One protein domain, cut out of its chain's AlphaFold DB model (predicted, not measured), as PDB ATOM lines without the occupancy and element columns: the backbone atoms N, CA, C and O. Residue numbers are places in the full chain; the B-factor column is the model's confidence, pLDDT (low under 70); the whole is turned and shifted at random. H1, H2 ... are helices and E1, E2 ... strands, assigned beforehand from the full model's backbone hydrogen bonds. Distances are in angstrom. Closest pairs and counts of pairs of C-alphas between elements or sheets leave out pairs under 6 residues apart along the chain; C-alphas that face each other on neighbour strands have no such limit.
ATOM      1  N   VAL A 260    -141.094 391.061 -20.788       91.75
ATOM      2  CA  VAL A 260    -139.850 390.384 -21.193       91.75
ATOM      3  C   VAL A 260    -138.668 391.358 -21.264       91.75
ATOM      4  O   VAL A 260    -137.576 391.047 -20.801       91.75
ATOM      5  N   THR A 261    -138.871 392.571 -21.766       91.56
ATOM      6  CA  THR A 261    -137.823 393.595 -21.845       91.56
ATOM      7  C   THR A 261    -137.467 394.112 -20.452       91.56
ATOM      8  O   THR A 261    -136.288 394.258 -20.139       91.56
ATOM      9  N   TYR A 262    -138.468 394.300 -19.584       92.38
ATOM     10  CA  TYR A 262    -138.255 394.677 -18.185       92.38
ATOM     11  C   TYR A 262    -137.457 393.619 -17.406       92.38
ATOM     12  O   TYR A 262    -136.461 393.949 -16.773       92.38
ATOM     13  N   LYS A 263    -137.831 392.336 -17.512       94.75
ATOM     14  CA  LYS A 263    -137.111 391.226 -16.860       94.75
ATOM     15  C   LYS A 263    -135.674 391.091 -17.355       94.75
ATOM     16  O   LYS A 263    -134.778 390.809 -16.569       94.75
ATOM     17  N   ALA A 264    -135.443 391.309 -18.650       94.69
ATOM     18  CA  ALA A 264    -134.089 391.348 -19.195       94.69
ATOM     19  C   ALA A 264    -133.270 392.508 -18.609       94.69
ATOM     20  O   ALA A 264    -132.085 392.339 -18.334       94.69
ATOM     21  N   ALA A 265    -133.897 393.666 -18.382       94.06
ATOM     22  CA  ALA A 265    -133.247 394.816 -17.762       94.06
ATOM     23  C   ALA A 265    -132.891 394.569 -16.290       94.06
ATOM     24  O   ALA A 265    -131.768 394.853 -15.886       94.06
ATOM     25  N   GLU A 266    -133.818 394.002 -15.513       95.38
ATOM     26  CA  GLU A 266    -133.598 393.617 -14.112       95.38
ATOM     27  C   GLU A 266    -132.460 392.596 -13.986       95.38
ATOM     28  O   GLU A 266    -131.549 392.763 -13.171       95.38
ATOM     29  N   TRP A 267    -132.462 391.575 -14.849       96.00
ATOM     30  CA  TRP A 267    -131.377 390.603 -14.914       96.00
ATOM     31  C   TRP A 267    -130.045 391.279 -15.263       96.00
ATOM     32  O   TRP A 267    -129.049 391.068 -14.578       96.00
ATOM     33  N   SER A 268    -130.031 392.141 -16.283       95.31
ATOM     34  CA  SER A 268    -128.809 392.835 -16.711       95.31
ATOM     35  C   SER A 268    -128.217 393.677 -15.583       95.31
ATOM     36  O   SER A 268    -127.035 393.544 -15.297       95.31
ATOM     37  N   ASN A 269    -129.044 394.454 -14.881       94.81
ATOM     38  CA  ASN A 269    -128.626 395.251 -13.724       94.81
ATOM     39  C   ASN A 269    -128.029 394.394 -12.590       94.81
ATOM     40  O   ASN A 269    -127.131 394.816 -11.875       94.81
ATOM     41  N   THR A 270    -128.520 393.165 -12.420       95.44
ATOM     42  CA  THR A 270    -128.082 392.283 -11.329       95.44
ATOM     43  C   THR A 270    -126.774 391.554 -11.643       95.44
ATOM     44  O   THR A 270    -125.963 391.323 -10.747       95.44
ATOM     45  N   TYR A 271    -126.584 391.136 -12.898       95.88
ATOM     46  CA  TYR A 271    -125.541 390.169 -13.263       95.88
ATOM     47  C   TYR A 271    -124.441 390.730 -14.167       95.88
ATOM     48  O   TYR A 271    -123.388 390.100 -14.293       95.88
ATOM     49  N   ILE A 272    -124.651 391.885 -14.800       95.12
ATOM     50  CA  ILE A 272    -123.635 392.532 -15.634       95.12
ATOM     51  C   ILE A 272    -122.866 393.551 -14.779       95.12
ATOM     52  O   ILE A 272    -123.496 394.356 -14.100       95.12
ATOM     53  N   PRO A 273    -121.520 393.552 -14.800       93.25
ATOM     54  CA  PRO A 273    -120.727 394.515 -14.036       93.25
ATOM     55  C   PRO A 273    -121.008 395.978 -14.412       93.25
ATOM     56  O   PRO A 273    -121.210 396.290 -15.582       93.25
ATOM     57  N   GLU A 274    -120.899 396.889 -13.442       88.44
ATOM     58  CA  GLU A 274    -121.195 398.330 -13.596       88.44
ATOM     59  C   GLU A 274    -120.362 399.047 -14.667       88.44
ATOM     60  O   GLU A 274    -120.824 399.959 -15.345       88.44
ATOM     61  N   TYR A 275    -119.130 398.592 -14.875       87.38
ATOM     62  CA  TYR A 275    -118.203 399.139 -15.867       87.38
ATOM     63  C   TYR A 275    -118.210 398.361 -17.190       87.38
ATOM     64  O   TYR A 275    -117.344 398.571 -18.041       87.38
ATOM     65  N   ALA A 276    -119.131 397.414 -17.362       91.38
ATOM     66  CA  ALA A 276    -119.213 396.641 -18.586       91.38
ATOM     67  C   ALA A 276    -119.777 397.484 -19.728       91.38
ATOM     68  O   ALA A 276    -120.837 398.098 -19.609       91.38
ATOM     69  N   HIS A 277    -119.102 397.451 -20.872       90.81
ATOM     70  CA  HIS A 277    -119.593 398.077 -22.090       90.81
ATOM     71  C   HIS A 277    -120.204 397.030 -23.012       90.81
ATOM     72  O   HIS A 277    -119.804 395.864 -23.028       90.81
ATOM     73  N   GLY A 278    -121.155 397.445 -23.834       90.00
ATOM     74  CA  GLY A 278    -121.738 396.553 -24.814       90.00
ATOM     75  C   GLY A 278    -122.305 397.264 -26.022       90.00
ATOM     76  O   GLY A 278    -122.232 398.484 -26.160       90.00
ATOM     77  N   PHE A 279    -122.909 396.477 -26.901       89.06
ATOM     78  CA  PHE A 279    -123.642 396.982 -28.051       89.06
ATOM     79  C   PHE A 279    -125.112 396.576 -27.996       89.06
ATOM     80  O   PHE A 279    -125.435 395.466 -27.589       89.06
ATOM     81  N   ALA A 280    -125.999 397.469 -28.434       87.25
ATOM     82  CA  ALA A 280    -127.440 397.239 -28.497       87.25
ATOM     83  C   ALA A 280    -127.962 397.589 -29.893       87.25
ATOM     84  O   ALA A 280    -127.758 398.707 -30.375       87.25
ATOM     85  N   PHE A 281    -128.631 396.646 -30.557       77.44
ATOM     86  CA  PHE A 281    -128.898 396.739 -32.000       77.44
ATOM     87  C   PHE A 281    -130.304 397.191 -32.402       77.44
ATOM     88  O   PHE A 281    -130.760 396.917 -33.516       77.44
ATOM     89  N   GLY A 282    -130.951 397.974 -31.542       77.12
ATOM     90  CA  GLY A 282    -132.279 398.526 -31.786       77.12
ATOM     91  C   GLY A 282    -133.392 397.638 -31.245       77.12
ATOM     92  O   GLY A 282    -133.157 396.704 -30.475       77.12
ATOM     93  N   GLY A 283    -134.627 397.977 -31.606       81.31
ATOM     94  CA  GLY A 283    -135.803 397.341 -31.020       81.31
ATOM     95  C   GLY A 283    -135.897 397.621 -29.519       81.31
ATOM     96  O   GLY A 283    -135.636 398.737 -29.061       81.31
ATOM     97  N   ASP A 284    -136.243 396.599 -28.743       85.31
ATOM     98  CA  ASP A 284    -136.457 396.749 -27.303       85.31
ATOM     99  C   ASP A 284    -135.162 396.826 -26.484       85.31
ATOM    100  O   ASP A 284    -135.202 397.236 -25.322       85.31
ATOM    101  N   THR A 285    -134.003 396.538 -27.084       85.69
ATOM    102  CA  THR A 285    -132.700 396.685 -26.405       85.69
ATOM    103  C   THR A 285    -132.422 398.128 -25.966       85.69
ATOM    104  O   THR A 285    -131.786 398.348 -24.940       85.69
ATOM    105  N   TRP A 286    -132.962 399.130 -26.673       80.12
ATOM    106  CA  TRP A 286    -132.869 400.543 -26.274       80.12
ATOM    107  C   TRP A 286    -133.774 400.908 -25.094       80.12
ATOM    108  O   TRP A 286    -133.539 401.897 -24.408       80.12
ATOM    109  N   ARG A 287    -134.846 400.144 -24.867       81.44
ATOM    110  CA  ARG A 287    -135.713 400.340 -23.698       81.44
ATOM    111  C   ARG A 287    -135.121 399.667 -22.476       81.44
ATOM    112  O   ARG A 287    -135.168 400.250 -21.399       81.44
ATOM    113  N   LEU A 288    -134.494 398.509 -22.666       88.44
ATOM    114  CA  LEU A 288    -133.759 397.798 -21.624       88.44
ATOM    115  C   LEU A 288    -132.743 398.716 -20.927       88.44
ATOM    116  O   LEU A 288    -132.700 398.750 -19.699       88.44
ATOM    117  N   SER A 289    -131.983 399.525 -21.675       80.56
ATOM    118  CA  SER A 289    -130.999 400.450 -21.088       80.56
ATOM    119  C   SER A 289    -131.615 401.492 -20.144       80.56
ATOM    120  O   SER A 289    -130.940 401.969 -19.240       80.56
ATOM    121  N   SER A 290    -132.897 401.840 -20.318       77.38
ATOM    122  CA  SER A 290    -133.580 402.819 -19.457       77.38
ATOM    123  C   SER A 290    -133.975 402.278 -18.079       77.38
ATOM    124  O   SER A 290    -134.194 403.070 -17.168       77.38
ATOM    125  N   THR A 291    -134.056 400.953 -17.917       86.69
ATOM    126  CA  THR A 291    -134.478 400.302 -16.661       86.69
ATOM    127  C   THR A 291    -133.448 399.338 -16.082       86.69
ATOM    128  O   THR A 291    -133.673 398.784 -15.013       86.69
ATOM    129  N   SER A 292    -132.327 399.135 -16.770       88.56
ATOM    130  CA  SER A 292    -131.189 398.330 -16.300       88.56
ATOM    131  C   SER A 292    -130.140 399.158 -15.563       88.56
ATOM    132  O   SER A 292    -129.062 398.651 -15.291       88.56
ATOM    133  N   ASP A 293    -130.409 400.442 -15.308       85.69
ATOM    134  CA  ASP A 293    -129.417 401.396 -14.796       85.69
ATOM    135  C   ASP A 293    -128.144 401.451 -15.667       85.69
ATOM    136  O   ASP A 293    -127.026 401.548 -15.180       85.69
ATOM    137  N   ALA A 294    -128.335 401.347 -16.990       81.88
ATOM    138  CA  ALA A 294    -127.281 401.317 -18.005       81.88
ATOM    139  C   ALA A 294    -126.312 400.120 -17.943       81.88
ATOM    140  O   ALA A 294    -125.150 400.262 -18.313       81.88
ATOM    141  N   HIS A 295    -126.802 398.932 -17.576       89.50
ATOM    142  CA  HIS A 295    -126.035 397.683 -17.620       89.50
ATOM    143  C   HIS A 295    -126.437 396.810 -18.831       89.50
ATOM    144  O   HIS A 295    -127.599 396.400 -18.915       89.50
ATOM    145  N   PRO A 296    -125.521 396.473 -19.765       87.19
ATOM    146  CA  PRO A 296    -124.210 397.086 -19.966       87.19
ATOM    147  C   PRO A 296    -124.349 398.501 -20.542       87.19
ATOM    148  O   PRO A 296    -125.359 398.852 -21.161       87.19
ATOM    149  N   ILE A 297    -123.287 399.290 -20.415       86.62
ATOM    150  CA  ILE A 297    -123.209 400.631 -20.983       86.62
ATOM    151  C   ILE A 297    -123.176 400.504 -22.506       86.62
ATOM    152  O   ILE A 297    -122.214 399.996 -23.086       86.62
ATOM    153  N   VAL A 298    -124.236 400.968 -23.163       85.38
ATOM    154  CA  VAL A 298    -124.436 400.814 -24.609       85.38
ATOM    155  C   VAL A 298    -124.463 402.171 -25.322       85.38
ATOM    156  O   VAL A 298    -125.151 403.094 -24.876       85.38
ATOM    157  N   PRO A 299    -123.782 402.321 -26.472       75.75
ATOM    158  CA  PRO A 299    -123.788 403.558 -27.247       75.75
ATOM    159  C   PRO A 299    -125.091 403.708 -28.053       75.75
ATOM    160  O   PRO A 299    -125.094 403.567 -29.274       75.75
ATOM    161  N   THR A 300    -126.223 403.970 -27.388       67.38
ATOM    162  CA  THR A 300    -127.527 404.071 -28.084       67.38
ATOM    163  C   THR A 300    -127.821 405.465 -28.639       67.38
ATOM    164  O   THR A 300    -128.561 405.588 -29.614       67.38
ATOM    165  N   LEU A 301    -127.236 406.524 -28.062       65.50
ATOM    166  CA  LEU A 301    -127.440 407.919 -28.473       65.50
ATOM    167  C   LEU A 301    -126.155 408.756 -28.334       65.50
ATOM    168  O   LEU A 301    -125.367 408.550 -27.413       65.50
ATOM    169  N   SER A 302    -125.987 409.769 -29.190       64.56
ATOM    170  CA  SER A 302    -124.765 410.591 -29.305       64.56
ATOM    171  C   SER A 302    -124.312 411.264 -28.003       64.56
ATOM    172  O   SER A 302    -123.120 411.369 -27.750       64.56
ATOM    173  N   VAL A 303    -125.244 411.697 -27.148       68.06
ATOM    174  CA  VAL A 303    -124.905 412.351 -25.866       68.06
ATOM    175  C   VAL A 303    -124.537 411.327 -24.788       68.06
ATOM    176  O   VAL A 303    -123.693 411.600 -23.941       68.06
ATOM    177  N   GLN A 304    -125.131 410.130 -24.832       73.44
ATOM    178  CA  GLN A 304    -124.806 409.055 -23.886       73.44
ATOM    179  C   GLN A 304    -123.369 408.577 -24.071       73.44
ATOM    180  O   GLN A 304    -122.691 408.290 -23.097       73.44
ATOM    181  N   ILE A 305    -122.888 408.555 -25.315       77.94
ATOM    182  CA  ILE A 305    -121.501 408.220 -25.648       77.94
ATOM    183  C   ILE A 305    -120.506 409.097 -24.875       77.94
ATOM    184  O   ILE A 305    -119.540 408.574 -24.324       77.94
ATOM    185  N   LEU A 306    -120.765 410.405 -24.781       78.75
ATOM    186  CA  LEU A 306    -119.940 411.327 -23.996       78.75
ATOM    187  C   LEU A 306    -120.173 411.157 -22.489       78.75
ATOM    188  O   LEU A 306    -119.217 411.104 -21.722       78.75
ATOM    189  N   ALA A 307    -121.433 411.023 -22.059       80.31
ATOM    190  CA  ALA A 307    -121.785 410.880 -20.643       80.31
ATOM    191  C   ALA A 307    -121.156 409.632 -19.997       80.31
ATOM    192  O   ALA A 307    -120.655 409.700 -18.877       80.31
ATOM    193  N   TYR A 308    -121.127 408.520 -20.733       79.88
ATOM    194  CA  TYR A 308    -120.506 407.266 -20.313       79.88
ATOM    195  C   TYR A 308    -119.038 407.142 -20.729       79.88
ATOM    196  O   TYR A 308    -118.444 406.081 -20.564       79.88
ATOM    197  N   LYS A 309    -118.432 408.215 -21.257       80.00
ATOM    198  CA  LYS A 309    -117.013 408.266 -21.641       80.00
ATOM    199  C   LYS A 309    -116.600 407.154 -22.617       80.00
ATOM    200  O   LYS A 309    -115.456 406.709 -22.613       80.00
ATOM    201  N   LEU A 310    -117.519 406.738 -23.491       79.19
ATOM    202  CA  LEU A 310    -117.225 405.835 -24.612       79.19
ATOM    203  C   LEU A 310    -116.412 406.540 -25.714       79.19
ATOM    204  O   LEU A 310    -115.906 405.894 -26.630       79.19
ATOM    205  N   MET A 311    -116.329 407.870 -25.644       78.94
ATOM    206  CA  MET A 311    -115.557 408.746 -26.518       78.94
ATOM    207  C   MET A 311    -115.235 410.046 -25.771       78.94
ATOM    208  O   MET A 311    -116.042 410.495 -24.955       78.94
ATOM    209  N   ASN A 312    -114.092 410.665 -26.070       81.31
ATOM    210  CA  ASN A 312    -113.761 412.003 -25.586       81.31
ATOM    211  C   ASN A 312    -114.240 413.075 -26.568       81.31
ATOM    212  O   ASN A 312    -114.314 412.847 -27.772       81.31
ATOM    213  N   GLU A 313    -114.486 414.290 -26.077       78.19
ATOM    214  CA  GLU A 313    -114.826 415.433 -26.942       78.19
ATOM    215  C   GLU A 313    -113.751 415.692 -28.009       78.19
ATOM    216  O   GLU A 313    -114.077 416.020 -29.146       78.19
ATOM    217  N   SER A 314    -112.477 415.459 -27.674       81.38
ATOM    218  CA  SER A 314    -111.341 415.577 -28.596       81.38
ATOM    219  C   SER A 314    -111.382 414.598 -29.770       81.38
ATOM    220  O   SER A 314    -110.721 414.827 -30.780       81.38
ATOM    221  N   ASP A 315    -112.127 413.499 -29.642       76.69
ATOM    222  CA  ASP A 315    -112.243 412.483 -30.689       76.69
ATOM    223  C   ASP A 315    -113.287 412.885 -31.748       76.69
ATOM    224  O   ASP A 315    -113.318 412.311 -32.840       76.69
ATOM    225  N   ILE A 316    -114.128 413.884 -31.447       77.50
ATOM    226  CA  ILE A 316    -115.137 414.419 -32.361       77.50
ATOM    227  C   ILE A 316    -114.457 415.403 -33.315       77.50
ATOM    228  O   ILE A 316    -114.279 416.582 -33.014       77.50
ATOM    229  N   GLN A 317    -114.087 414.912 -34.497       83.12
ATOM    230  CA  GLN A 317    -113.544 415.750 -35.565       83.12
ATOM    231  C   GLN A 317    -114.677 416.253 -36.460       83.12
ATOM    232  O   GLN A 317    -115.484 415.465 -36.963       83.12
ATOM    233  N   VAL A 318    -114.721 417.568 -36.660       84.88
ATOM    234  CA  VAL A 318    -115.668 418.234 -37.555       84.88
ATOM    235  C   VAL A 318    -114.918 419.028 -38.612       84.88
ATOM    236  O   VAL A 318    -113.947 419.713 -38.297       84.88
ATOM    237  N   ASP A 319    -115.394 418.950 -39.848       86.94
ATOM    238  CA  ASP A 319    -114.918 419.778 -40.949       86.94
ATOM    239  C   ASP A 319    -115.901 420.938 -41.155       86.94
ATOM    240  O   ASP A 319    -117.122 420.741 -41.179       86.94
ATOM    241  N   GLU A 320    -115.376 422.159 -41.273       89.06
ATOM    242  CA  GLU A 320    -116.179 423.337 -41.607       89.06
ATOM    243  C   GLU A 320    -116.538 423.314 -43.095       89.06
ATOM    244  O   GLU A 320    -115.694 423.099 -43.968       89.06
ATOM    245  N   VAL A 321    -117.811 423.553 -43.388       87.75
ATOM    246  CA  VAL A 321    -118.343 423.551 -44.747       87.75
ATOM    247  C   VAL A 321    -118.539 424.990 -45.203       87.75
ATOM    248  O   VAL A 321    -119.224 425.776 -44.549       87.75
ATOM    249  N   SER A 322    -117.975 425.342 -46.362       87.00
ATOM    250  CA  SER A 322    -118.098 426.701 -46.901       87.00
ATOM    251  C   SER A 322    -119.566 427.078 -47.154       87.00
ATOM    252  O   SER A 322    -120.244 426.333 -47.871       87.00
ATOM    253  N   PRO A 323    -120.034 428.268 -46.718       85.44
ATOM    254  CA  PRO A 323    -121.368 428.791 -47.030       85.44
ATOM    255  C   PRO A 323    -121.701 428.879 -48.524       85.44
ATOM    256  O   PRO A 323    -122.873 428.961 -48.882       85.44
ATOM    257  N   SER A 324    -120.693 428.875 -49.402       87.81
ATOM    258  CA  SER A 324    -120.874 428.910 -50.858       87.81
ATOM    259  C   SER A 324    -121.112 427.535 -51.493       87.81
ATOM    260  O   SER A 324    -121.375 427.459 -52.691       87.81
ATOM    261  N   SER A 325    -120.972 426.446 -50.734       87.44
ATOM    262  CA  SER A 325    -121.153 425.077 -51.224       87.44
ATOM    263  C   SER A 325    -122.602 424.605 -51.068       87.44
ATOM    264  O   SER A 325    -123.326 425.057 -50.180       87.44
ATOM    265  N   LEU A 326    -123.032 423.659 -51.908       82.56
ATOM    266  CA  LEU A 326    -124.342 423.010 -51.751       82.56
ATOM    267  C   LEU A 326    -124.429 422.243 -50.424       82.56
ATOM    268  O   LEU A 326    -125.466 422.291 -49.756       82.56
ATOM    269  N   ASP A 327    -123.330 421.617 -50.008       80.94
ATOM    270  CA  ASP A 327    -123.239 420.838 -48.772       80.94
ATOM    271  C   ASP A 327    -123.544 421.686 -47.535       80.94
ATOM    272  O   ASP A 327    -124.164 421.199 -46.594       80.94
ATOM    273  N   TYR A 328    -123.261 422.992 -47.550       82.25
ATOM    274  CA  TYR A 328    -123.670 423.876 -46.456       82.25
ATOM    275  C   TYR A 328    -125.186 423.857 -46.236       82.25
ATOM    276  O   TYR A 328    -125.688 423.854 -45.104       82.25
ATOM    277  N   TYR A 329    -125.954 423.832 -47.324       74.06
ATOM    278  CA  TYR A 329    -127.410 423.847 -47.281       74.06
ATOM    279  C   TYR A 329    -127.987 422.447 -47.008       74.06
ATOM    280  O   TYR A 329    -128.957 422.344 -46.245       74.06
ATOM    281  N   PHE A 330    -127.363 421.383 -47.526       74.06
ATOM    282  CA  PHE A 330    -127.816 419.992 -47.366       74.06
ATOM    283  C   PHE A 330    -127.328 419.297 -46.093       74.06
ATOM    284  O   PHE A 330    -128.149 418.707 -45.389       74.06
ATOM    285  N   GLU A 331    -126.056 419.455 -45.744       73.62
ATOM    286  CA  GLU A 331    -125.368 418.758 -44.648       73.62
ATOM    287  C   GLU A 331    -125.066 419.664 -43.450       73.62
ATOM    288  O   GLU A 331    -125.154 419.201 -42.316       73.62
ATOM    289  N   GLY A 332    -124.869 420.971 -43.663       73.38
ATOM    290  CA  GLY A 332    -124.756 421.978 -42.599       73.38
ATOM    291  C   GLY A 332    -123.431 422.743 -42.592       73.38
ATOM    292  O   GLY A 332    -122.587 422.492 -43.438       73.38
ATOM    293  N   PRO A 333    -123.250 423.698 -41.655       82.06
ATOM    294  CA  PRO A 333    -122.005 424.465 -41.523       82.06
ATOM    295  C   PRO A 333    -120.819 423.620 -41.038       82.06
ATOM    296  O   PRO A 333    -119.676 424.002 -41.253       82.06
ATOM    297  N   TYR A 334    -121.096 422.485 -40.397       83.44
ATOM    298  CA  TYR A 334    -120.101 421.532 -39.924       83.44
ATOM    299  C   TYR A 334    -120.572 420.121 -40.250       83.44
ATOM    300  O   TYR A 334    -121.754 419.813 -40.065       83.44
ATOM    301  N   VAL A 335    -119.650 419.269 -40.685       79.56
ATOM    302  CA  VAL A 335    -119.898 417.843 -40.912       79.56
ATOM    303  C   VAL A 335    -118.950 417.012 -40.064       79.56
ATOM    304  O   VAL A 335    -117.787 417.362 -39.890       79.56
ATOM    305  N   LEU A 336    -119.460 415.917 -39.501       75.88
ATOM    306  CA  LEU A 336    -118.618 414.960 -38.793       75.88
ATOM    307  C   LEU A 336    -117.709 414.264 -39.797       75.88
ATOM    308  O   LEU A 336    -118.171 413.777 -40.832       75.88
ATOM    309  N   LYS A 337    -116.425 414.174 -39.462       75.31
ATOM    310  CA  LYS A 337    -115.486 413.413 -40.271       75.31
ATOM    311  C   LYS A 337    -115.888 411.928 -40.256       75.31
ATOM    312  O   LYS A 337    -116.199 411.383 -39.195       75.31
ATOM    313  N   PRO A 338    -115.894 411.229 -41.402       65.62
ATOM    314  CA  PRO A 338    -116.257 409.817 -41.432       65.62
ATOM    315  C   PRO A 338    -115.417 408.974 -40.459       65.62
ATOM    316  O   PRO A 338    -114.214 409.188 -40.320       65.62
ATOM    317  N   MET A 339    -116.048 407.981 -39.818       62.47
ATOM    318  CA  MET A 339    -115.436 407.028 -38.869       62.47
ATOM    319  C   MET A 339    -114.945 407.609 -37.532       62.47
ATOM    320  O   MET A 339    -114.444 406.859 -36.681       62.47
ATOM    321  N   THR A 340    -115.122 408.908 -37.291       68.00
ATOM    322  CA  THR A 340    -114.856 409.490 -35.970       68.00
ATOM    323  C   THR A 340    -116.051 409.370 -35.034       68.00
ATOM    324  O   THR A 340    -115.900 409.635 -33.852       68.00
ATOM    325  N   ASP A 341    -117.210 408.909 -35.508       73.25
ATOM    326  CA  ASP A 341    -118.422 408.776 -34.709       73.25
ATOM    327  C   ASP A 341    -118.663 407.335 -34.213       73.25
ATOM    328  O   ASP A 341    -118.448 406.329 -34.903       73.25
ATOM    329  N   VAL A 342    -119.123 407.217 -32.964       75.00
ATOM    330  CA  VAL A 342    -119.460 405.914 -32.367       75.00
ATOM    331  C   VAL A 342    -120.684 405.302 -33.046       75.00
ATOM    332  O   VAL A 342    -120.700 404.099 -33.290       75.00
ATOM    333  N   GLY A 343    -121.677 406.122 -33.407       74.38
ATOM    334  CA  GLY A 343    -122.901 405.667 -34.073       74.38
ATOM    335  C   GLY A 343    -122.622 404.961 -35.401       74.38
ATOM    336  O   GLY A 343    -123.089 403.842 -35.610       74.38
ATOM    337  N   GLY A 344    -121.803 405.562 -36.263       76.88
ATOM    338  CA  GLY A 344    -121.346 404.985 -37.523       76.88
ATOM    339  C   GLY A 344    -120.518 403.719 -37.324       76.88
ATOM    340  O   GLY A 344    -120.743 402.727 -38.017       76.88
ATOM    341  N   SER A 345    -119.631 403.695 -36.323       81.38
ATOM    342  CA  SER A 345    -118.840 402.500 -35.987       81.38
ATOM    343  C   SER A 345    -119.728 401.319 -35.566       81.38
ATOM    344  O   SER A 345    -119.566 400.209 -36.070       81.38
ATOM    345  N   VAL A 346    -120.704 401.555 -34.685       82.31
ATOM    346  CA  VAL A 346    -121.661 400.533 -34.225       82.31
ATOM    347  C   VAL A 346    -122.588 400.110 -35.362       82.31
ATOM    348  O   VAL A 346    -122.840 398.922 -35.543       82.31
ATOM    349  N   SER A 347    -123.056 401.056 -36.180       83.25
ATOM    350  CA  SER A 347    -123.858 400.750 -37.365       83.25
ATOM    351  C   SER A 347    -123.093 399.832 -38.317       83.25
ATOM    352  O   SER A 347    -123.610 398.780 -38.696       83.25
ATOM    353  N   TRP A 348    -121.830 400.145 -38.617       86.12
ATOM    354  CA  TRP A 348    -120.996 399.310 -39.475       86.12
ATOM    355  C   TRP A 348    -120.760 397.923 -38.870       86.12
ATOM    356  O   TRP A 348    -120.930 396.927 -39.577       86.12
ATOM    357  N   PHE A 349    -120.484 397.838 -37.563       89.44
ATOM    358  CA  PHE A 349    -120.355 396.570 -36.837       89.44
ATOM    359  C   PHE A 349    -121.557 395.645 -37.067       89.44
ATOM    360  O   PHE A 349    -121.373 394.469 -37.371       89.44
ATOM    361  N   THR A 350    -122.785 396.177 -37.023       88.75
ATOM    362  CA  THR A 350    -123.994 395.359 -37.237       88.75
ATOM    363  C   THR A 350    -124.100 394.739 -38.629       88.75
ATOM    364  O   THR A 350    -124.798 393.741 -38.792       88.75
ATOM    365  N   THR A 351    -123.420 395.304 -39.631       90.62
ATOM    366  CA  THR A 351    -123.457 394.816 -41.023       90.62
ATOM    367  C   THR A 351    -122.430 393.724 -41.320       90.62
ATOM    368  O   THR A 351    -122.531 393.055 -42.351       90.62
ATOM    369  N   LEU A 352    -121.442 393.537 -40.438       93.31
ATOM    370  CA  LEU A 352    -120.417 392.509 -40.588       93.31
ATOM    371  C   LEU A 352    -121.031 391.116 -40.413       93.31
ATOM    372  O   LEU A 352    -122.051 390.954 -39.752       93.31
ATOM    373  N   ARG A 353    -120.421 390.104 -41.034       94.50
ATOM    374  CA  ARG A 353    -120.919 388.715 -40.998       94.50
ATOM    375  C   ARG A 353    -120.157 387.815 -40.032       94.50
ATOM    376  O   ARG A 353    -120.639 386.727 -39.757       94.50
ATOM    377  N   ASP A 354    -118.994 388.252 -39.559       94.62
ATOM    378  CA  ASP A 354    -118.132 387.484 -38.663       94.62
ATOM    379  C   ASP A 354    -117.640 388.374 -37.516       94.62
ATOM    380  O   ASP A 354    -117.149 389.482 -37.748       94.62
ATOM    381  N   ILE A 355    -117.789 387.890 -36.282       94.00
ATOM    382  CA  ILE A 355    -117.338 388.563 -35.058       94.00
ATOM    383  C   ILE A 355    -115.809 388.596 -34.932       94.00
ATOM    384  O   ILE A 355    -115.266 389.469 -34.261       94.00
ATOM    385  N   GLU A 356    -115.116 387.678 -35.607       94.31
ATOM    386  CA  GLU A 356    -113.652 387.579 -35.628       94.31
ATOM    387  C   GLU A 356    -113.021 388.364 -36.789       94.31
ATOM    388  O   GLU A 356    -111.798 388.412 -36.911       94.31
ATOM    389  N   ASP A 357    -113.831 389.026 -37.625       94.44
ATOM    390  CA  ASP A 357    -113.337 389.962 -38.638       94.44
ATOM    391  C   ASP A 357    -112.448 391.028 -37.971       94.44
ATOM    392  O   ASP A 357    -112.765 391.548 -36.895       94.44
ATOM    393  N   GLU A 358    -111.332 391.397 -38.607       93.56
ATOM    394  CA  GLU A 358    -110.409 392.406 -38.072       93.56
ATOM    395  C   GLU A 358    -111.135 393.732 -37.787       93.56
ATOM    396  O   GLU A 358    -110.873 394.407 -36.789       93.56
ATOM    397  N   ARG A 359    -112.110 394.101 -38.624       91.44
ATOM    398  CA  ARG A 359    -112.937 395.300 -38.438       91.44
ATOM    399  C   ARG A 359    -113.814 395.179 -37.197       91.44
ATOM    400  O   ARG A 359    -113.844 396.123 -36.409       91.44
ATOM    401  N   ALA A 360    -114.472 394.034 -37.001       92.44
ATOM    402  CA  ALA A 360    -115.286 393.769 -35.814       92.44
ATOM    403  C   ALA A 360    -114.418 393.822 -34.551       92.44
ATOM    404  O   ALA A 360    -114.715 394.569 -33.621       92.44
ATOM    405  N   THR A 361    -113.278 393.131 -34.574       94.00
ATOM    406  CA  THR A 361    -112.317 393.078 -33.466       94.00
ATOM    407  C   THR A 361    -111.771 394.462 -33.109       94.00
ATOM    408  O   THR A 361    -111.657 394.797 -31.930       94.00
ATOM    409  N   ARG A 362    -111.455 395.303 -34.105       91.12
ATOM    410  CA  ARG A 362    -111.016 396.691 -33.871       91.12
ATOM    411  C   ARG A 362    -112.102 397.529 -33.206       91.12
ATOM    412  O   ARG A 362    -111.788 398.283 -32.291       91.12
ATOM    413  N   ILE A 363    -113.358 397.386 -33.629       89.50
ATOM    414  CA  ILE A 363    -114.489 398.114 -33.038       89.50
ATOM    415  C   ILE A 363    -114.736 397.656 -31.593       89.50
ATOM    416  O   ILE A 363    -114.861 398.498 -30.707       89.50
ATOM    417  N   ILE A 364    -114.731 396.343 -31.335       91.44
ATOM    418  CA  ILE A 364    -114.883 395.771 -29.987       91.44
ATOM    419  C   ILE A 364    -113.797 396.307 -29.051       91.44
ATOM    420  O   ILE A 364    -114.109 396.837 -27.986       91.44
ATOM    421  N   LYS A 365    -112.528 396.240 -29.476       90.88
ATOM    422  CA  LYS A 365    -111.386 396.739 -28.695       90.88
ATOM    423  C   LYS A 365    -111.457 398.245 -28.462       90.88
ATOM    424  O   LYS A 365    -111.193 398.687 -27.350       90.88
ATOM    425  N   ARG A 366    -111.836 399.026 -29.481       85.75
ATOM    426  CA  ARG A 366    -111.980 400.489 -29.382       85.75
ATOM    427  C   ARG A 366    -112.948 400.890 -28.271       85.75
ATOM    428  O   ARG A 366    -112.671 401.851 -27.566       85.75
ATOM    429  N   PHE A 367    -114.060 400.170 -28.124       85.12
ATOM    430  CA  PHE A 367    -115.089 400.478 -27.126       85.12
ATOM    431  C   PHE A 367    -114.987 399.647 -25.847       85.12
ATOM    432  O   PHE A 367    -115.810 399.823 -24.951       85.12
ATOM    433  N   ASN A 368    -113.991 398.761 -25.743       89.56
ATOM    434  CA  ASN A 368    -113.866 397.784 -24.661       89.56
ATOM    435  C   ASN A 368    -115.179 397.009 -24.415       89.56
ATOM    436  O   ASN A 368    -115.594 396.807 -23.276       89.56
ATOM    437  N   ALA A 369    -115.879 396.650 -25.496       91.00
ATOM    438  CA  ALA A 369    -117.189 396.019 -25.413       91.00
ATOM    439  C   ALA A 369    -117.056 394.546 -25.012       91.00
ATOM    440  O   ALA A 369    -116.320 393.796 -25.647       91.00
ATOM    441  N   THR A 370    -117.795 394.138 -23.986       94.81
ATOM    442  CA  THR A 370    -117.803 392.774 -23.438       94.81
ATOM    443  C   THR A 370    -119.136 392.062 -23.647       94.81
ATOM    444  O   THR A 370    -119.201 390.837 -23.531       94.81
ATOM    445  N   TYR A 371    -120.194 392.804 -24.000       94.62
ATOM    446  CA  TYR A 371    -121.532 392.252 -24.205       94.62
ATOM    447  C   TYR A 371    -122.200 392.729 -25.498       94.62
ATOM    448  O   TYR A 371    -121.979 393.841 -25.982       94.62
ATOM    449  N   VAL A 372    -123.099 391.901 -26.021       93.75
ATOM    450  CA  VAL A 372    -124.025 392.254 -27.100       93.75
ATOM    451  C   VAL A 372    -125.451 391.950 -26.664       93.75
ATOM    452  O   VAL A 372    -125.766 390.822 -26.289       93.75
ATOM    453  N   LEU A 373    -126.314 392.962 -26.748       92.75
ATOM    454  CA  LEU A 373    -127.754 392.859 -26.555       92.75
ATOM    455  C   LEU A 373    -128.449 392.674 -27.905       92.75
ATOM    456  O   LEU A 373    -128.327 393.505 -28.812       92.75
ATOM    457  N   GLU A 374    -129.239 391.617 -28.002       92.50
ATOM    458  CA  GLU A 374    -130.015 391.265 -29.183       92.50
ATOM    459  C   GLU A 374    -131.517 391.308 -28.869       92.50
ATOM    460  O   GLU A 374    -131.967 390.758 -27.865       92.50
ATOM    461  N   ASP A 375    -132.297 391.925 -29.760       91.75
ATOM    462  CA  ASP A 375    -133.741 391.688 -29.881       91.75
ATOM    463  C   ASP A 375    -133.949 390.780 -31.094       91.75
ATOM    464  O   ASP A 375    -133.653 391.191 -32.221       91.75
ATOM    465  N   ILE A 376    -134.457 389.562 -30.883       91.56
ATOM    466  CA  ILE A 376    -134.613 388.567 -31.959       91.56
ATOM    467  C   ILE A 376    -135.522 389.053 -33.101       91.56
ATOM    468  O   ILE A 376    -135.439 388.546 -34.217       91.56
ATOM    469  N   TYR A 377    -136.392 390.041 -32.844       89.12
ATOM    470  CA  TYR A 377    -137.266 390.636 -33.862       89.12
ATOM    471  C   TYR A 377    -136.577 391.726 -34.696       89.12
ATOM    472  O   TYR A 377    -137.163 392.242 -35.645       89.12
ATOM    473  N   SER A 378    -135.331 392.078 -34.372       86.62
ATOM    474  CA  SER A 378    -134.490 392.996 -35.143       86.62
ATOM    475  C   SER A 378    -133.121 392.358 -35.439       86.62
ATOM    476  O   SER A 378    -132.085 392.900 -35.025       86.62
ATOM    477  N   PRO A 379    -133.085 391.227 -36.171       85.12
ATOM    478  CA  PRO A 379    -131.856 390.478 -36.406       85.12
ATOM    479  C   PRO A 379    -130.844 391.301 -37.210       85.12
ATOM    480  O   PRO A 379    -131.201 392.042 -38.134       85.12
ATOM    481  N   LYS A 380    -129.560 391.157 -36.869       91.19
ATOM    482  CA  LYS A 380    -128.437 391.772 -37.592       91.19
ATOM    483  C   LYS A 380    -127.502 390.695 -38.143       91.19
ATOM    484  O   LYS A 380    -127.302 389.698 -37.459       91.19
ATOM    485  N   PRO A 381    -126.874 390.904 -39.316       93.56
ATOM    486  CA  PRO A 381    -125.916 389.958 -39.892       93.56
ATOM    487  C   PRO A 381    -124.857 389.427 -38.914       93.56
ATOM    488  O   PRO A 381    -124.568 388.233 -38.929       93.56
ATOM    489  N   ILE A 382    -124.331 390.288 -38.036       94.12
ATOM    490  CA  ILE A 382    -123.268 389.924 -37.086       94.12
ATOM    491  C   ILE A 382    -123.726 388.913 -36.026       94.12
ATOM    492  O   ILE A 382    -122.918 388.127 -35.533       94.12
ATOM    493  N   ILE A 383    -125.027 388.894 -35.709       94.25
ATOM    494  CA  ILE A 383    -125.605 388.014 -34.688       94.25
ATOM    495  C   ILE A 383    -125.432 386.545 -35.062       94.25
ATOM    496  O   ILE A 383    -125.107 385.754 -34.189       94.25
ATOM    497  N   ASN A 384    -125.533 386.186 -36.345       93.56
ATOM    498  CA  ASN A 384    -125.361 384.796 -36.782       93.56
ATOM    499  C   ASN A 384    -123.983 384.240 -36.391       93.56
ATOM    500  O   ASN A 384    -123.855 383.087 -35.986       93.56
ATOM    501  N   SER A 385    -122.938 385.068 -36.491       96.00
ATOM    502  CA  SER A 385    -121.597 384.671 -36.061       96.00
ATOM    503  C   SER A 385    -121.442 384.677 -34.545       96.00
ATOM    504  O   SER A 385    -120.658 383.881 -34.032       96.00
ATOM    505  N   ILE A 386    -122.129 385.572 -33.835       95.25
ATOM    506  CA  ILE A 386    -122.118 385.609 -32.369       95.25
ATOM    507  C   ILE A 386    -122.804 384.351 -31.826       95.25
ATOM    508  O   ILE A 386    -122.211 383.653 -31.013       95.25
ATOM    509  N   GLU A 387    -123.977 383.989 -32.344       94.62
ATOM    510  CA  GLU A 387    -124.718 382.785 -31.949       94.62
ATOM    511  C   GLU A 387    -123.903 381.500 -32.155       94.62
ATOM    512  O   GLU A 387    -123.966 380.593 -31.330       94.62
ATOM    513  N   ALA A 388    -123.087 381.441 -33.211       95.38
ATOM    514  CA  ALA A 388    -122.241 380.284 -33.493       95.38
ATOM    515  C   ALA A 388    -120.963 380.205 -32.637       95.38
ATOM    516  O   ALA A 388    -120.466 379.106 -32.392       95.38
ATOM    517  N   LYS A 389    -120.384 381.348 -32.236       96.06
ATOM    518  CA  LYS A 389    -119.017 381.410 -31.674       96.06
ATOM    519  C   LYS A 389    -118.942 381.896 -30.226       96.06
ATOM    520  O   LYS A 389    -117.875 381.827 -29.620       96.06
ATOM    521  N   LYS A 390    -120.021 382.453 -29.682       96.06
ATOM    522  CA  LYS A 390    -120.025 383.163 -28.399       96.06
ATOM    523  C   LYS A 390    -121.085 382.606 -27.455       96.06
ATOM    524  O   LYS A 390    -122.044 381.967 -27.875       96.06
ATOM    525  N   ASN A 391    -120.910 382.858 -26.158       96.06
ATOM    526  CA  ASN A 391    -121.790 382.298 -25.138       96.06
ATOM    527  C   ASN A 391    -123.013 383.190 -24.919       96.06
ATOM    528  O   ASN A 391    -122.887 384.388 -24.651       96.06
ATOM    529  N   ASN A 392    -124.193 382.578 -24.975       96.00
ATOM    530  CA  ASN A 392    -125.427 383.191 -24.504       96.00
ATOM    531  C   ASN A 392    -125.506 383.052 -22.980       96.00
ATOM    532  O   ASN A 392    -125.492 381.935 -22.465       96.00
ATOM    533  N   ILE A 393    -125.595 384.171 -22.267       96.56
ATOM    534  CA  ILE A 393    -125.681 384.186 -20.798       96.56
ATOM    535  C   ILE A 393    -127.087 384.498 -20.286       96.56
ATOM    536  O   ILE A 393    -127.371 384.293 -19.109       96.56
ATOM    537  N   PHE A 394    -127.968 384.983 -21.160       96.00
ATOM    538  CA  PHE A 394    -129.355 385.271 -20.832       96.00
ATOM    539  C   PHE A 394    -130.227 385.209 -22.080       96.00
ATOM    540  O   PHE A 394    -129.938 385.844 -23.094       96.00
ATOM    541  N   SER A 395    -131.356 384.517 -21.967       95.19
ATOM    542  CA  SER A 395    -132.386 384.476 -22.996       95.19
ATOM    543  C   SER A 395    -133.751 384.350 -22.339       95.19
ATOM    544  O   SER A 395    -133.955 383.498 -21.477       95.19
ATOM    545  N   ASN A 396    -134.704 385.172 -22.767       93.69
ATOM    546  CA  ASN A 396    -136.089 385.098 -22.298       93.69
ATOM    547  C   ASN A 396    -137.105 385.003 -23.441       93.69
ATOM    548  O   ASN A 396    -138.243 385.455 -23.324       93.69
ATOM    549  N   GLY A 397    -136.672 384.448 -24.573       90.06
ATOM    550  CA  GLY A 397    -137.510 384.267 -25.755       90.06
ATOM    551  C   GLY A 397    -137.703 385.522 -26.607       90.06
ATOM    552  O   GLY A 397    -138.265 385.402 -27.686       90.06
ATOM    553  N   ARG A 398    -137.216 386.699 -26.180       91.81
ATOM    554  CA  ARG A 398    -137.124 387.895 -27.035       91.81
ATOM    555  C   ARG A 398    -135.763 388.573 -26.968       91.81
ATOM    556  O   ARG A 398    -135.169 388.845 -28.007       91.81
ATOM    557  N   ILE A 399    -135.306 388.880 -25.759       93.88
ATOM    558  CA  ILE A 399    -134.006 389.503 -25.545       93.88
ATOM    559  C   ILE A 399    -132.982 388.408 -25.280       93.88
ATOM    560  O   ILE A 399    -133.245 387.484 -24.503       93.88
ATOM    561  N   ARG A 400    -131.823 388.528 -25.928       95.00
ATOM    562  CA  ARG A 400    -130.657 387.679 -25.689       95.00
ATOM    563  C   ARG A 400    -129.441 388.538 -25.359       95.00
ATOM    564  O   ARG A 400    -129.281 389.626 -25.913       95.00
ATOM    565  N   ILE A 401    -128.602 388.047 -24.453       95.12
ATOM    566  CA  ILE A 401    -127.358 388.706 -24.051       95.12
ATOM    567  C   ILE A 401    -126.208 387.743 -24.292       95.12
ATOM    568  O   ILE A 401    -126.202 386.619 -23.787       95.12
ATOM    569  N   TRP A 402    -125.233 388.209 -25.059       96.00
ATOM    570  CA  TRP A 402    -124.072 387.438 -25.478       96.00
ATOM    571  C   TRP A 402    -122.803 388.049 -24.900       96.00
ATOM    572  O   TRP A 402    -122.675 389.275 -24.891       96.00
ATOM    573  N   THR A 403    -121.858 387.224 -24.454       95.69
ATOM    574  CA  THR A 403    -120.497 387.684 -24.135       95.69
ATOM    575  C   THR A 403    -119.655 387.727 -25.402       95.69
ATOM    576  O   THR A 403    -119.764 386.826 -26.230       95.69
ATOM    577  N   ILE A 404    -118.817 388.747 -25.588       91.75
ATOM    578  CA  ILE A 404    -117.990 388.895 -26.800       91.75
ATOM    579  C   ILE A 404    -116.500 388.981 -26.518       91.75
ATOM    580  O   ILE A 404    -116.114 389.537 -25.471       91.75
TER     581      ILE A 404
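This is residues 260 to 404 of the 404 residues of an uncharacterized protein of Methanosarcina mazei (UniProt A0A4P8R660). A small four-stranded sheet has helices over both faces, H1 and H2 over one, H6 and H7 over the other; from this body a slender arm reaches far out, with the strand pair E2 and E3 and the short helix H4 on it. H3 and H5 lie near the arm's root. The 145 printed residues include seven named helices and six named strands, in the order H1 E1 H2 H3 E2 H4 E3 H5 H6 E4 H7 E5 E6; the class is mixed, and the sheet, E1 E4 E6 E5 in order, is mixed too. The whole is compact, with a radius of gyration of the C-alphas of 16.7 A, and spans 54 by 30 by 25 A.

H1, residues 260 to 271, is on the sheet at a height of 9.5 A, over E6, residues 399 to 403, and E5, residues 392 to 395. E1, residues 277 to 280, is parallel to E4, residues 369 to 375, with N 279 and O 371 at 2.9 A. H2, residues 285 to 291, stands up from the same face and touches residues 261 to 266 of H1 alone, closest at C-alphas 265 and 288, 4.9 A. H3, residues 302 to 307, only just touches H5, residues 342 to 351, with 3 pairs of C-alphas within 8 A, closest at 302 and 343, 7.1 A. E2, residues 318 to 320, and E3, residues 334 to 336, are antiparallel, with N 319 and O 335 at 2.9 A; H4, residues 326 to 330, is apart from H5. H5, the hub, only grazes the sheet; it forms a hairpin with H6, residues 358 to 367, closest at C-alphas 349 and 360, 5.9 A, and touches H7, residues 381 to 389, only at their ends. H6 and H7 are on the face opposite H1. E4, H7 and E5 form a split strand-helix-strand unit, two strands running the same way with E6 between them, its crossover right-handed. E6 is antiparallel to E4, N 372 to O 402 2.9 A, and forms a hairpin with E5, N 393 to O 401 2.9 A. Every O i to N i+4 pair is within hydrogen-bond range in H1, H4 and H6; H2 has 1 of 3, with 2 of 4 O i to N i+3 pairs, H3 1 of 2, H5 5 of 6 and H7 4 of 5.

H1 begins at C-alpha 260 (-139.850, 390.384, -21.193) and measures 16.4 A. H4 begins at C-alpha 326 (-124.342, 423.010, -51.751). H5 measures 14.6 A, H6 14.4 A, E4 17.7 A, and E6 ends at C-alpha 403 (-120.497, 387.684, -24.135).

C-alphas 324 and 396, the two farthest apart, are 54.5 A apart. The printed part has no cut and no long link. Residues 300 to 303 and 338 to 340 have pLDDT under 70.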